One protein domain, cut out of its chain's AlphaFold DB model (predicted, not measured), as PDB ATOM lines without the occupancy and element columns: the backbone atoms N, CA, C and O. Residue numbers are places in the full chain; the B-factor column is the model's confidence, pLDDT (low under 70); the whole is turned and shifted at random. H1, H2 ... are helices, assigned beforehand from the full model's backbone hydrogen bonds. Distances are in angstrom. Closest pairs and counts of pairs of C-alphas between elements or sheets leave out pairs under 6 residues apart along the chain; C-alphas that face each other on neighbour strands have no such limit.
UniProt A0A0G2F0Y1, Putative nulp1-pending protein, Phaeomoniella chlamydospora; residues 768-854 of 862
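This is residues 768 to 854 of the 862 residues of the protein "Putative nulp1-pending protein" of Phaeomoniella chlamydospora (UniProt A0A0G2F0Y1). A helical hairpin, H5 and H6, lies along one side of a three-helix group in which H4, the helix nearest the middle of the domain, meets H3 near its first residues and H2 near its last. Short H1 is on the side away from the hairpin, and a long loop, residues 800 to 812, makes the end of the domain opposite H2. The printed part has 87 residues, with six named helices, H1 to H6 in that order, and no named strand; the class is all helix. The whole is compact, with a radius of gyration of the C-alphas of 12.3 A and spans of 33 by 29 by 20 A.

H1, residues 768 to 773, and H2, residues 777 to 784, only just touch, and only at the corner, with 3 pairs of C-alphas within 8 A; the closest are Ile 773 and Arg 779, 5.7 A. H2 and H3, residues 789 to 799, meet only through their link. H3 touches H4, residues 813 to 823, at a steep tilt of 50 degrees, opposite ways; their closest C-alphas, of Pro 791 and Ala 814, are 5.5 A apart. H4 also touches H2, opposite ways, at a tilt of 36 degrees, only just steep; the closest C-alphas are those of Thr 780 and Ala 821, 6.4 A. H5, residues 827 to 840, and H6, residues 842 to 853, form a helical hairpin at a shallow tilt of 23 degrees, opposite ways. They touch through residues 834 to 838 of H5 and 844 to 849 of H6 alone, and the closest C-alphas, of Gly 838 and Ala 845, are 5.0 A apart. H4 and H6 are close but not clearly touching, with the C-alphas of Tyr 819 and Met 852 the closest at 7.2 A. H3 and H5 are apart. In H1, H2, H3, H4 and H6 every O i to N i+4 pair is within hydrogen-bond range; in H5 it is 9 of 10.

H1 begins at C-alpha 768, (124.732, -1.753, 76.946). H3 and H4 each measure 15.2 A from first to last C-alpha. H5 is the longest helix, 14 residues and 20.3 A, and starts at C-alpha 827, (151.158, -2.511, 79.011). H6 measures 16.3 A and ends at C-alpha 853, (149.620, -14.166, 83.104).

The two C-alphas farthest apart, of Asp 776 and Gln 805, are 33.1 A from each other. The printed part has no cut. The link from H3 to H4, 13 residues, is long; the other four are tight. The mean pLDDT of the printed part is 78.8, and residues 768 to 775, 804 to 805, 807 to 812 and 854 are under 70.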
ATOM      1  N   GLN A 768     124.529  -2.813  77.947       45.31
ATOM      2  CA  GLN A 768     124.732  -1.753  76.946       45.31
ATOM      3  C   GLN A 768     125.603  -0.612  77.508       45.31
ATOM      4  O   GLN A 768     126.455  -0.056  76.809       45.31
ATOM      5  N   LEU A 769     125.450  -0.305  78.802       44.97
ATOM      6  CA  LEU A 769     126.234   0.716  79.503       44.97
ATOM      7  C   LEU A 769     127.723   0.350  79.612       44.97
ATOM      8  O   LEU A 769     128.577   1.206  79.367       44.97
ATOM      9  N   THR A 770     128.065  -0.908  79.921       54.53
ATOM     10  CA  THR A 770     129.473  -1.343  79.989       54.53
ATOM     11  C   THR A 770     130.155  -1.337  78.621       54.53
ATOM     12  O   THR A 770     131.290  -0.870  78.525       54.53
ATOM     13  N   GLN A 771     129.476  -1.757  77.546       57.56
ATOM     14  CA  GLN A 771     130.050  -1.717  76.191       57.56
ATOM     15  C   GLN A 771     130.416  -0.292  75.744       57.56
ATOM     16  O   GLN A 771     131.492  -0.088  75.181       57.56
ATOM     17  N   SER A 772     129.582   0.709  76.059       54.44
ATOM     18  CA  SER A 772     129.884   2.125  75.794       54.44
ATOM     19  C   SER A 772     131.104   2.629  76.584       54.44
ATOM     20  O   SER A 772     131.972   3.316  76.041       54.44
ATOM     21  N   ILE A 773     131.218   2.242  77.861       57.66
ATOM     22  CA  ILE A 773     132.332   2.613  78.751       57.66
ATOM     23  C   ILE A 773     133.675   2.046  78.261       57.66
ATOM     24  O   ILE A 773     134.696   2.729  78.360       57.66
ATOM     25  N   LEU A 774     133.677   0.829  77.707       60.88
ATOM     26  CA  LEU A 774     134.876   0.097  77.285       60.88
ATOM     27  C   LEU A 774     135.556   0.632  76.005       60.88
ATOM     28  O   LEU A 774     136.508   0.006  75.539       60.88
ATOM     29  N   ASN A 775     135.091   1.730  75.399       65.75
ATOM     30  CA  ASN A 775     135.676   2.286  74.163       65.75
ATOM     31  C   ASN A 775     136.516   3.561  74.375       65.75
ATOM     32  O   ASN A 775     137.231   3.980  73.468       65.75
ATOM     33  N   ASP A 776     136.493   4.143  75.575       79.38
ATOM     34  CA  ASP A 776     137.352   5.262  75.986       79.38
ATOM     35  C   ASP A 776     138.385   4.731  77.005       79.38
ATOM     36  O   ASP A 776     137.991   4.136  78.017       79.38
ATOM     37  N   PRO A 777     139.705   4.909  76.791       77.88
ATOM     38  CA  PRO A 777     140.726   4.347  77.673       77.88
ATOM     39  C   PRO A 777     140.719   4.963  79.080       77.88
ATOM     40  O   PRO A 777     141.056   4.268  80.038       77.88
ATOM     41  N   GLN A 778     140.305   6.225  79.248       81.25
ATOM     42  CA  GLN A 778     140.186   6.854  80.567       81.25
ATOM     43  C   GLN A 778     138.947   6.346  81.312       81.25
ATOM     44  O   GLN A 778     139.017   6.071  82.512       81.25
ATOM     45  N   ARG A 779     137.818   6.158  80.614       80.88
ATOM     46  CA  ARG A 779     136.620   5.521  81.198       80.88
ATOM     47  C   ARG A 779     136.880   4.065  81.564       80.88
ATOM     48  O   ARG A 779     136.529   3.661  82.668       80.88
ATOM     49  N   THR A 780     137.574   3.325  80.701       85.88
ATOM     50  CA  THR A 780     137.990   1.935  80.944       85.88
ATOM     51  C   THR A 780     138.886   1.836  82.183       85.88
ATOM     52  O   THR A 780     138.607   1.035  83.072       85.88
ATOM     53  N   GLN A 781     139.898   2.706  82.321       87.94
ATOM     54  CA  GLN A 781     140.739   2.783  83.529       87.94
ATOM     55  C   GLN A 781     139.936   3.107  84.794       87.94
ATOM     56  O   GLN A 781     140.151   2.487  85.834       87.94
ATOM     57  N   ARG A 782     138.997   4.062  84.724       85.62
ATOM     58  CA  ARG A 782     138.148   4.422  85.872       85.62
ATOM     59  C   ARG A 782     137.223   3.273  86.272       85.62
ATOM     60  O   ARG A 782     137.121   3.004  87.461       85.62
ATOM     61  N   TRP A 783     136.619   2.575  85.309       90.31
ATOM     62  CA  TRP A 783     135.742   1.423  85.541       90.31
ATOM     63  C   TRP A 783     136.495   0.222  86.134       90.31
ATOM     64  O   TRP A 783     136.058  -0.324  87.146       90.31
ATOM     65  N   LEU A 784     137.673  -0.123  85.595       89.44
ATOM     66  CA  LEU A 784     138.558  -1.176  86.126       89.44
ATOM     67  C   LEU A 784     139.020  -0.922  87.575       89.44
ATOM     68  O   LEU A 784     139.413  -1.862  88.265       89.44
ATOM     69  N   LEU A 785     138.968   0.338  88.026       87.88
ATOM     70  CA  LEU A 785     139.298   0.793  89.379       87.88
ATOM     71  C   LEU A 785     138.061   1.175  90.224       87.88
ATOM     72  O   LEU A 785     138.227   1.751  91.306       87.88
ATOM     73  N   SER A 786     136.844   0.882  89.760       86.12
ATOM     74  CA  SER A 786     135.601   1.015  90.533       86.12
ATOM     75  C   SER A 786     134.595  -0.091  90.189       86.12
ATOM     76  O   SER A 786     134.743  -1.212  90.661       86.12
ATOM     77  N   SER A 787     133.584   0.175  89.360       80.88
ATOM     78  CA  SER A 787     132.450  -0.729  89.117       80.88
ATOM     79  C   SER A 787     132.833  -2.074  88.484       80.88
ATOM     80  O   SER A 787     132.056  -3.019  88.557       80.88
ATOM     81  N   GLY A 788     134.021  -2.188  87.883       78.56
ATOM     82  CA  GLY A 788     134.562  -3.454  87.391       78.56
ATOM     83  C   GLY A 788     135.131  -4.368  88.485       78.56
ATOM     84  O   GLY A 788     135.243  -5.569  88.255       78.56
ATOM     85  N   THR A 789     135.480  -3.859  89.676       85.12
ATOM     86  CA  THR A 789     136.059  -4.707  90.738       85.12
ATOM     87  C   THR A 789     135.010  -5.471  91.538       85.12
ATOM     88  O   THR A 789     135.301  -6.575  91.981       85.12
ATOM     89  N   GLU A 790     133.791  -4.944  91.699       84.06
ATOM     90  CA  GLU A 790     132.741  -5.594  92.504       84.06
ATOM     91  C   GLU A 790     132.270  -6.945  91.916       84.06
ATOM     92  O   GLU A 790     132.202  -7.921  92.670       84.06
ATOM     93  N   PRO A 791     132.028  -7.090  90.591       83.56
ATOM     94  CA  PRO A 791     131.698  -8.386  89.986       83.56
ATOM     95  C   PRO A 791     132.861  -9.386  90.035       83.56
ATOM     96  O   PRO A 791     132.645 -10.593  90.117       83.56
ATOM     97  N   LEU A 792     134.106  -8.895  89.999       83.50
ATOM     98  CA  LEU A 792     135.297  -9.734  90.098       83.50
ATOM     99  C   LEU A 792     135.507 -10.231  91.541       83.50
ATOM    100  O   LEU A 792     135.760 -11.414  91.754       83.50
ATOM    101  N   GLN A 793     135.335  -9.356  92.536       84.88
ATOM    102  CA  GLN A 793     135.416  -9.707  93.957       84.88
ATOM    103  C   GLN A 793     134.288 -10.650  94.396       84.88
ATOM    104  O   GLN A 793     134.550 -11.560  95.180       84.88
ATOM    105  N   SER A 794     133.062 -10.501  93.879       84.06
ATOM    106  CA  SER A 794     131.972 -11.440  94.191       84.06
ATOM    107  C   SER A 794     132.231 -12.842  93.626       84.06
ATOM    108  O   SER A 794     131.984 -13.827  94.322       84.06
ATOM    109  N   PHE A 795     132.827 -12.947  92.432       83.75
ATOM    110  CA  PHE A 795     133.266 -14.225  91.863       83.75
ATOM    111  C   PHE A 795     134.438 -14.853  92.640       83.75
ATOM    112  O   PHE A 795     134.428 -16.052  92.914       83.75
ATOM    113  N   ILE A 796     135.421 -14.056  93.077       82.44
ATOM    114  CA  ILE A 796     136.503 -14.529  93.963       82.44
ATOM    115  C   ILE A 796     135.932 -15.032  95.301       82.44
ATOM    116  O   ILE A 796     136.398 -16.039  95.832       82.44
ATOM    117  N   ALA A 797     134.894 -14.380  95.835       82.00
ATOM    118  CA  ALA A 797     134.234 -14.802  97.069       82.00
ATOM    119  C   ALA A 797     133.448 -16.121  96.929       82.00
ATOM    120  O   ALA A 797     133.344 -16.857  97.910       82.00
ATOM    121  N   SER A 798     132.918 -16.449  95.741       81.12
ATOM    122  CA  SER A 798     132.228 -17.725  95.491       81.12
ATOM    123  C   SER A 798     133.158 -18.871  95.077       81.12
ATOM    124  O   SER A 798     132.860 -20.025  95.379       81.12
ATOM    125  N   ASN A 799     134.269 -18.574  94.395       76.75
ATOM    126  CA  ASN A 799     135.129 -19.577  93.750       76.75
ATOM    127  C   ASN A 799     136.544 -19.687  94.351       76.75
ATOM    128  O   ASN A 799     137.296 -20.578  93.958       76.75
ATOM    129  N   GLY A 800     136.907 -18.819  95.297       77.88
ATOM    130  CA  GLY A 800     138.245 -18.747  95.884       77.88
ATOM    131  C   GLY A 800     139.237 -17.935  95.042       77.88
ATOM    132  O   GLY A 800     139.014 -17.654  93.866       77.88
ATOM    133  N   ALA A 801     140.355 -17.549  95.663       74.94
ATOM    134  CA  ALA A 801     141.403 -16.746  95.020       74.94
ATOM    135  C   ALA A 801     142.366 -17.565  94.136       74.94
ATOM    136  O   ALA A 801     143.041 -16.991  93.284       74.94
ATOM    137  N   ASP A 802     142.422 -18.889  94.304       77.12
ATOM    138  CA  ASP A 802     143.314 -19.762  93.535       77.12
ATOM    139  C   ASP A 802     142.784 -19.953  92.105       77.12
ATOM    140  O   ASP A 802     141.998 -20.861  91.823       77.12
ATOM    141  N   THR A 803     143.243 -19.102  91.182       71.25
ATOM    142  CA  THR A 803     142.819 -19.076  89.767       71.25
ATOM    143  C   THR A 803     142.970 -20.420  89.046       71.25
ATOM    144  O   THR A 803     142.229 -20.712  88.106       71.25
ATOM    145  N   GLU A 804     143.883 -21.285  89.496       69.94
ATOM    146  CA  GLU A 804     144.053 -22.626  88.933       69.94
ATOM    147  C   GLU A 804     142.859 -23.560  89.176       69.94
ATOM    148  O   GLU A 804     142.642 -24.463  88.362       69.94
ATOM    149  N   GLN A 805     142.102 -23.339  90.256       68.62
ATOM    150  CA  GLN A 805     140.962 -24.159  90.686       68.62
ATOM    151  C   GLN A 805     139.628 -23.706  90.064       68.62
ATOM    152  O   GLN A 805     138.593 -24.338  90.280       68.62
ATOM    153  N   TRP A 806     139.626 -22.617  89.289       76.56
ATOM    154  CA  TRP A 806     138.415 -22.087  88.668       76.56
ATOM    155  C   TRP A 806     137.866 -23.025  87.569       76.56
ATOM    156  O   TRP A 806     138.638 -23.574  86.777       76.56
ATOM    157  N   PRO A 807     136.532 -23.213  87.484       66.94
ATOM    158  CA  PRO A 807     135.907 -24.156  86.556       66.94
ATOM    159  C   PRO A 807     136.114 -23.754  85.089       66.94
ATOM    160  O   PRO A 807     135.648 -22.709  84.638       66.94
ATOM    161  N   THR A 808     136.760 -24.625  84.311       59.03
ATOM    162  CA  THR A 808     137.152 -24.365  82.912       59.03
ATOM    163  C   THR A 808     135.985 -24.186  81.940       59.03
ATOM    164  O   THR A 808     136.149 -23.519  80.926       59.03
ATOM    165  N   SER A 809     134.801 -24.722  82.245       51.62
ATOM    166  CA  SER A 809     133.565 -24.500  81.478       51.62
ATOM    167  C   SER A 809     132.762 -23.279  81.946       51.62
ATOM    168  O   SER A 809     131.601 -23.119  81.571       51.62
ATOM    169  N   SER A 810     133.308 -22.462  82.849       50.44
ATOM    170  CA  SER A 810     132.612 -21.319  83.449       50.44
ATOM    171  C   SER A 810     133.591 -20.191  83.773       50.44
ATOM    172  O   SER A 810     133.662 -19.703  84.903       50.44
ATOM    173  N   SER A 811     134.322 -19.749  82.745       57.97
ATOM    174  CA  SER A 811     134.963 -18.435  82.723       57.97
ATOM    175  C   SER A 811     133.874 -17.365  82.868       57.97
ATOM    176  O   SER A 811     133.155 -17.035  81.927       57.97
ATOM    177  N   SER A 812     133.670 -16.906  84.105       67.12
ATOM    178  CA  SER A 812     132.554 -16.026  84.453       67.12
ATOM    179  C   SER A 812     132.562 -14.760  83.601       67.12
ATOM    180  O   SER A 812     133.618 -14.173  83.357       67.12
ATOM    181  N   ARG A 813     131.367 -14.298  83.212       74.50
ATOM    182  CA  ARG A 813     131.157 -13.047  82.470       74.50
ATOM    183  C   ARG A 813     131.964 -11.886  83.066       74.50
ATOM    184  O   ARG A 813     132.621 -11.168  82.325       74.50
ATOM    185  N   ALA A 814     131.991 -11.776  84.397       78.19
ATOM    186  CA  ALA A 814     132.764 -10.767  85.121       78.19
ATOM    187  C   ALA A 814     134.282 -10.848  84.856       78.19
ATOM    188  O   ALA A 814     134.928  -9.819  84.674       78.19
ATOM    189  N   VAL A 815     134.852 -12.056  84.800       81.75
ATOM    190  CA  VAL A 815     136.281 -12.275  84.512       81.75
ATOM    191  C   VAL A 815     136.589 -11.920  83.059       81.75
ATOM    192  O   VAL A 815     137.564 -11.215  82.798       81.75
ATOM    193  N   ASN A 816     135.738 -12.341  82.119       80.81
ATOM    194  CA  ASN A 816     135.944 -12.095  80.690       80.81
ATOM    195  C   ASN A 816     135.787 -10.602  80.343       80.81
ATOM    196  O   ASN A 816     136.607 -10.060  79.602       80.81
ATOM    197  N   GLU A 817     134.803  -9.906  80.926       82.12
ATOM    198  CA  GLU A 817     134.623  -8.455  80.769       82.12
ATOM    199  C   GLU A 817     135.808  -7.677  81.373       82.12
ATOM    200  O   GLU A 817     136.338  -6.769  80.726       82.12
ATOM    201  N   TYR A 818     136.302  -8.072  82.556       86.81
ATOM    202  CA  TYR A 818     137.468  -7.444  83.193       86.81
ATOM    203  C   TYR A 818     138.771  -7.667  82.403       86.81
ATOM    204  O   TYR A 818     139.538  -6.728  82.184       86.81
ATOM    205  N   TYR A 819     139.010  -8.891  81.920       86.25
ATOM    206  CA  TYR A 819     140.160  -9.230  81.073       86.25
ATOM    207  C   TYR A 819     140.126  -8.480  79.734       86.25
ATOM    208  O   TYR A 819     141.130  -7.897  79.324       86.25
ATOM    209  N   THR A 820     138.960  -8.415  79.088       84.75
ATOM    210  CA  THR A 820     138.767  -7.675  77.830       84.75
ATOM    211  C   THR A 820     139.029  -6.181  78.018       84.75
ATOM    212  O   THR A 820     139.758  -5.573  77.231       84.75
ATOM    213  N   ALA A 821     138.510  -5.589  79.097       85.31
ATOM    214  CA  ALA A 821     138.786  -4.201  79.459       85.31
ATOM    215  C   ALA A 821     140.284  -3.948  79.722       85.31
ATOM    216  O   ALA A 821     140.827  -2.945  79.257       85.31
ATOM    217  N   MET A 822     140.982  -4.864  80.406       86.06
ATOM    218  CA  MET A 822     142.435  -4.782  80.610       86.06
ATOM    219  C   MET A 822     143.220  -4.894  79.295       86.06
ATOM    220  O   MET A 822     144.181  -4.149  79.096       86.06
ATOM    221  N   MET A 823     142.829  -5.780  78.376       85.31
ATOM    222  CA  MET A 823     143.528  -5.968  77.098       85.31
ATOM    223  C   MET A 823     143.390  -4.781  76.135       85.31
ATOM    224  O   MET A 823     144.303  -4.551  75.342       85.31
ATOM    225  N   LYS A 824     142.339  -3.957  76.259       83.69
ATOM    226  CA  LYS A 824     142.234  -2.668  75.543       83.69
ATOM    227  C   LYS A 824     143.255  -1.608  76.003       83.69
ATOM    228  O   LYS A 824     143.365  -0.560  75.369       83.69
ATOM    229  N   LEU A 825     144.010  -1.846  77.081       84.88
ATOM    230  CA  LEU A 825     144.979  -0.895  77.635       84.88
ATOM    231  C   LEU A 825     146.440  -1.261  77.320       84.88
ATOM    232  O   LEU A 825     146.844  -2.432  77.279       84.88
ATOM    233  N   ARG A 826     147.274  -0.225  77.145       87.31
ATOM    234  CA  ARG A 826     148.725  -0.370  76.921       87.31
ATOM    235  C   ARG A 826     149.380  -1.042  78.135       87.31
ATOM    236  O   ARG A 826     148.905  -0.878  79.255       87.31
ATOM    237  N   ALA A 827     150.489  -1.760  77.936       85.06
ATOM    238  CA  ALA A 827     151.158  -2.511  79.011       85.06
ATOM    239  C   ALA A 827     151.432  -1.649  80.262       85.06
ATOM    240  O   ALA A 827     150.991  -1.993  81.353       85.06
ATOM    241  N   THR A 828     151.996  -0.450  80.079       87.19
ATOM    242  CA  THR A 828     152.250   0.516  81.164       87.19
ATOM    243  C   THR A 828     150.993   0.971  81.916       87.19
ATOM    244  O   THR A 828     151.073   1.319  83.091       87.19
ATOM    245  N   GLN A 829     149.823   0.961  81.270       86.94
ATOM    246  CA  GLN A 829     148.535   1.288  81.892       86.94
ATOM    247  C   GLN A 829     147.968   0.090  82.667       86.94
ATOM    248  O   GLN A 829     147.428   0.279  83.754       86.94
ATOM    249  N   ARG A 830     148.141  -1.140  82.158       91.19
ATOM    250  CA  ARG A 830     147.817  -2.378  82.892       91.19
ATOM    251  C   ARG A 830     148.675  -2.522  84.148       91.19
ATOM    252  O   ARG A 830     148.132  -2.757  85.224       91.19
ATOM    253  N   ASP A 831     149.983  -2.298  84.035       88.81
ATOM    254  CA  ASP A 831     150.908  -2.310  85.173       88.81
ATOM    255  C   ASP A 831     150.540  -1.234  86.206       88.81
ATOM    256  O   ASP A 831     150.569  -1.486  87.411       88.81
ATOM    257  N   TRP A 832     150.141  -0.039  85.757       92.06
ATOM    258  CA  TRP A 832     149.656   1.016  86.650       92.06
ATOM    259  C   TRP A 832     148.369   0.607  87.386       92.06
ATOM    260  O   TRP A 832     148.310   0.754  88.605       92.06
ATOM    261  N   ILE A 833     147.383   0.017  86.696       90.25
ATOM    262  CA  ILE A 833     146.160  -0.512  87.328       90.25
ATOM    263  C   ILE A 833     146.499  -1.579  88.374       90.25
ATOM    264  O   ILE A 833     146.034  -1.474  89.506       90.25
ATOM    265  N   ILE A 834     147.348  -2.560  88.050       90.38
ATOM    266  CA  ILE A 834     147.745  -3.625  88.988       90.38
ATOM    267  C   ILE A 834     148.442  -3.035  90.227       90.38
ATOM    268  O   ILE A 834     148.167  -3.464  91.348       90.38
ATOM    269  N   ASN A 835     149.279  -2.006  90.062       90.38
ATOM    270  CA  ASN A 835     149.904  -1.301  91.186       90.38
ATOM    271  C   ASN A 835     148.892  -0.511  92.040       90.38
ATOM    272  O   ASN A 835     148.976  -0.556  93.267       90.38
ATOM    273  N   VAL A 836     147.921   0.181  91.432       90.00
ATOM    274  CA  VAL A 836     146.866   0.919  92.160       90.00
ATOM    275  C   VAL A 836     145.920  -0.037  92.893       90.00
ATOM    276  O   VAL A 836     145.540   0.230  94.034       90.00
ATOM    277  N   LEU A 837     145.583  -1.180  92.294       87.19
ATOM    278  CA  LEU A 837     144.845  -2.249  92.964       87.19
ATOM    279  C   LEU A 837     145.660  -2.821  94.128       87.19
ATOM    280  O   LEU A 837     145.128  -2.930  95.225       87.19
ATOM    281  N   GLY A 838     146.962  -3.068  93.952       86.38
ATOM    282  CA  GLY A 838     147.849  -3.581  95.006       86.38
ATOM    283  C   GLY A 838     148.031  -2.652  96.215       86.38
ATOM    284  O   GLY A 838     148.439  -3.111  97.285       86.38
ATOM    285  N   GLN A 839     147.699  -1.363  96.079       86.88
ATOM    286  CA  GLN A 839     147.609  -0.410  97.194       86.88
ATOM    287  C   GLN A 839     146.276  -0.494  97.960       86.88
ATOM    288  O   GLN A 839     146.225  -0.085  99.118       86.88
ATOM    289  N   ARG A 840     145.209  -1.012  97.334       82.88
ATOM    290  CA  ARG A 840     143.853  -1.122  97.899       82.88
ATOM    291  C   ARG A 840     143.552  -2.524  98.432       82.88
ATOM    292  O   ARG A 840     143.136  -2.672  99.574       82.88
ATOM    293  N   ASP A 841     143.787  -3.539  97.607       82.69
ATOM    294  CA  ASP A 841     143.560  -4.956  97.880       82.69
ATOM    295  C   ASP A 841     144.666  -5.779  97.199       82.69
ATOM    296  O   ASP A 841     144.727  -5.921  95.974       82.69
ATOM    297  N   LYS A 842     145.569  -6.328  98.018       82.12
ATOM    298  CA  LYS A 842     146.695  -7.139  97.541       82.12
ATOM    299  C   LYS A 842     146.256  -8.490  96.979       82.12
ATOM    300  O   LYS A 842     146.933  -8.987  96.086       82.12
ATOM    301  N   GLY A 843     145.154  -9.058  97.476       80.62
ATOM    302  CA  GLY A 843     144.616 -10.335  97.010       80.62
ATOM    303  C   GLY A 843     143.996 -10.194  95.623       80.62
ATOM    304  O   GLY A 843     144.342 -10.944  94.709       80.62
ATOM    305  N   LEU A 844     143.171  -9.162  95.430       83.94
ATOM    306  CA  LEU A 844     142.626  -8.817  94.115       83.94
ATOM    307  C   LEU A 844     143.740  -8.517  93.101       83.94
ATOM    308  O   LEU A 844     143.678  -8.988  91.969       83.94
ATOM    309  N   ALA A 845     144.786  -7.791  93.506       86.81
ATOM    310  CA  ALA A 845     145.916  -7.484  92.631       86.81
ATOM    311  C   ALA A 845     146.715  -8.729  92.201       86.81
ATOM    312  O   ALA A 845     147.155  -8.786  91.052       86.81
ATOM    313  N   THR A 846     146.879  -9.735  93.072       85.88
ATOM    314  CA  THR A 846     147.450 -11.033  92.667       85.88
ATOM    315  C   THR A 846     146.535 -11.779  91.700       85.88
ATOM    316  O   THR A 846     146.999 -12.160  90.632       85.88
ATOM    317  N   VAL A 847     145.228 -11.873  91.977       84.44
ATOM    318  CA  VAL A 847     144.275 -12.559  91.084       84.44
ATOM    319  C   VAL A 847     144.229 -11.908  89.694       84.44
ATOM    320  O   VAL A 847     144.303 -12.607  88.686       84.44
ATOM    321  N   VAL A 848     144.186 -10.573  89.612       86.81
ATOM    322  CA  VAL A 848     144.239  -9.842  88.330       86.81
ATOM    323  C   VAL A 848     145.561 -10.089  87.598       86.81
ATOM    324  O   VAL A 848     145.564 -10.240  86.378       86.81
ATOM    325  N   LYS A 849     146.688 -10.167  88.314       86.81
ATOM    326  CA  LYS A 849     147.990 -10.469  87.708       86.81
ATOM    327  C   LYS A 849     148.045 -11.891  87.141       86.81
ATOM    328  O   LYS A 849     148.581 -12.075  86.051       86.81
ATOM    329  N   ASP A 850     147.457 -12.864  87.832       82.75
ATOM    330  CA  ASP A 850     147.433 -14.265  87.402       82.75
ATOM    331  C   ASP A 850     146.487 -14.474  86.206       82.75
ATOM    332  O   ASP A 850     146.866 -15.139  85.240       82.75
ATOM    333  N   ILE A 851     145.321 -13.807  86.194       81.06
ATOM    334  CA  ILE A 851     144.425 -13.715  85.022       81.06
ATOM    335  C   ILE A 851     145.181 -13.171  83.798       81.06
ATOM    336  O   ILE A 851     145.060 -13.710  82.701       81.06
ATOM    337  N   MET A 852     145.987 -12.120  83.973       81.50
ATOM    338  CA  MET A 852     146.782 -11.537  82.883       81.50
ATOM    339  C   MET A 852     148.007 -12.381  82.482       81.50
ATOM    340  O   MET A 852     148.574 -12.139  81.417       81.50
ATOM    341  N   GLY A 853     148.436 -13.328  83.322       70.81
ATOM    342  CA  GLY A 853     149.620 -14.166  83.104       70.81
ATOM    343  C   GLY A 853     149.334 -15.560  82.536       70.81
ATOM    344  O   GLY A 853     150.236 -16.170  81.963       70.81
ATOM    345  N   SER A 854     148.106 -16.068  82.678       61.12
ATOM    346  CA  SER A 854     147.740 -17.448  82.339       61.12
ATOM    347  C   SER A 854     146.637 -17.495  81.270       61.12
ATOM    348  O   SER A 854     145.452 -17.490  81.613       61.12
TER     349      SER A 854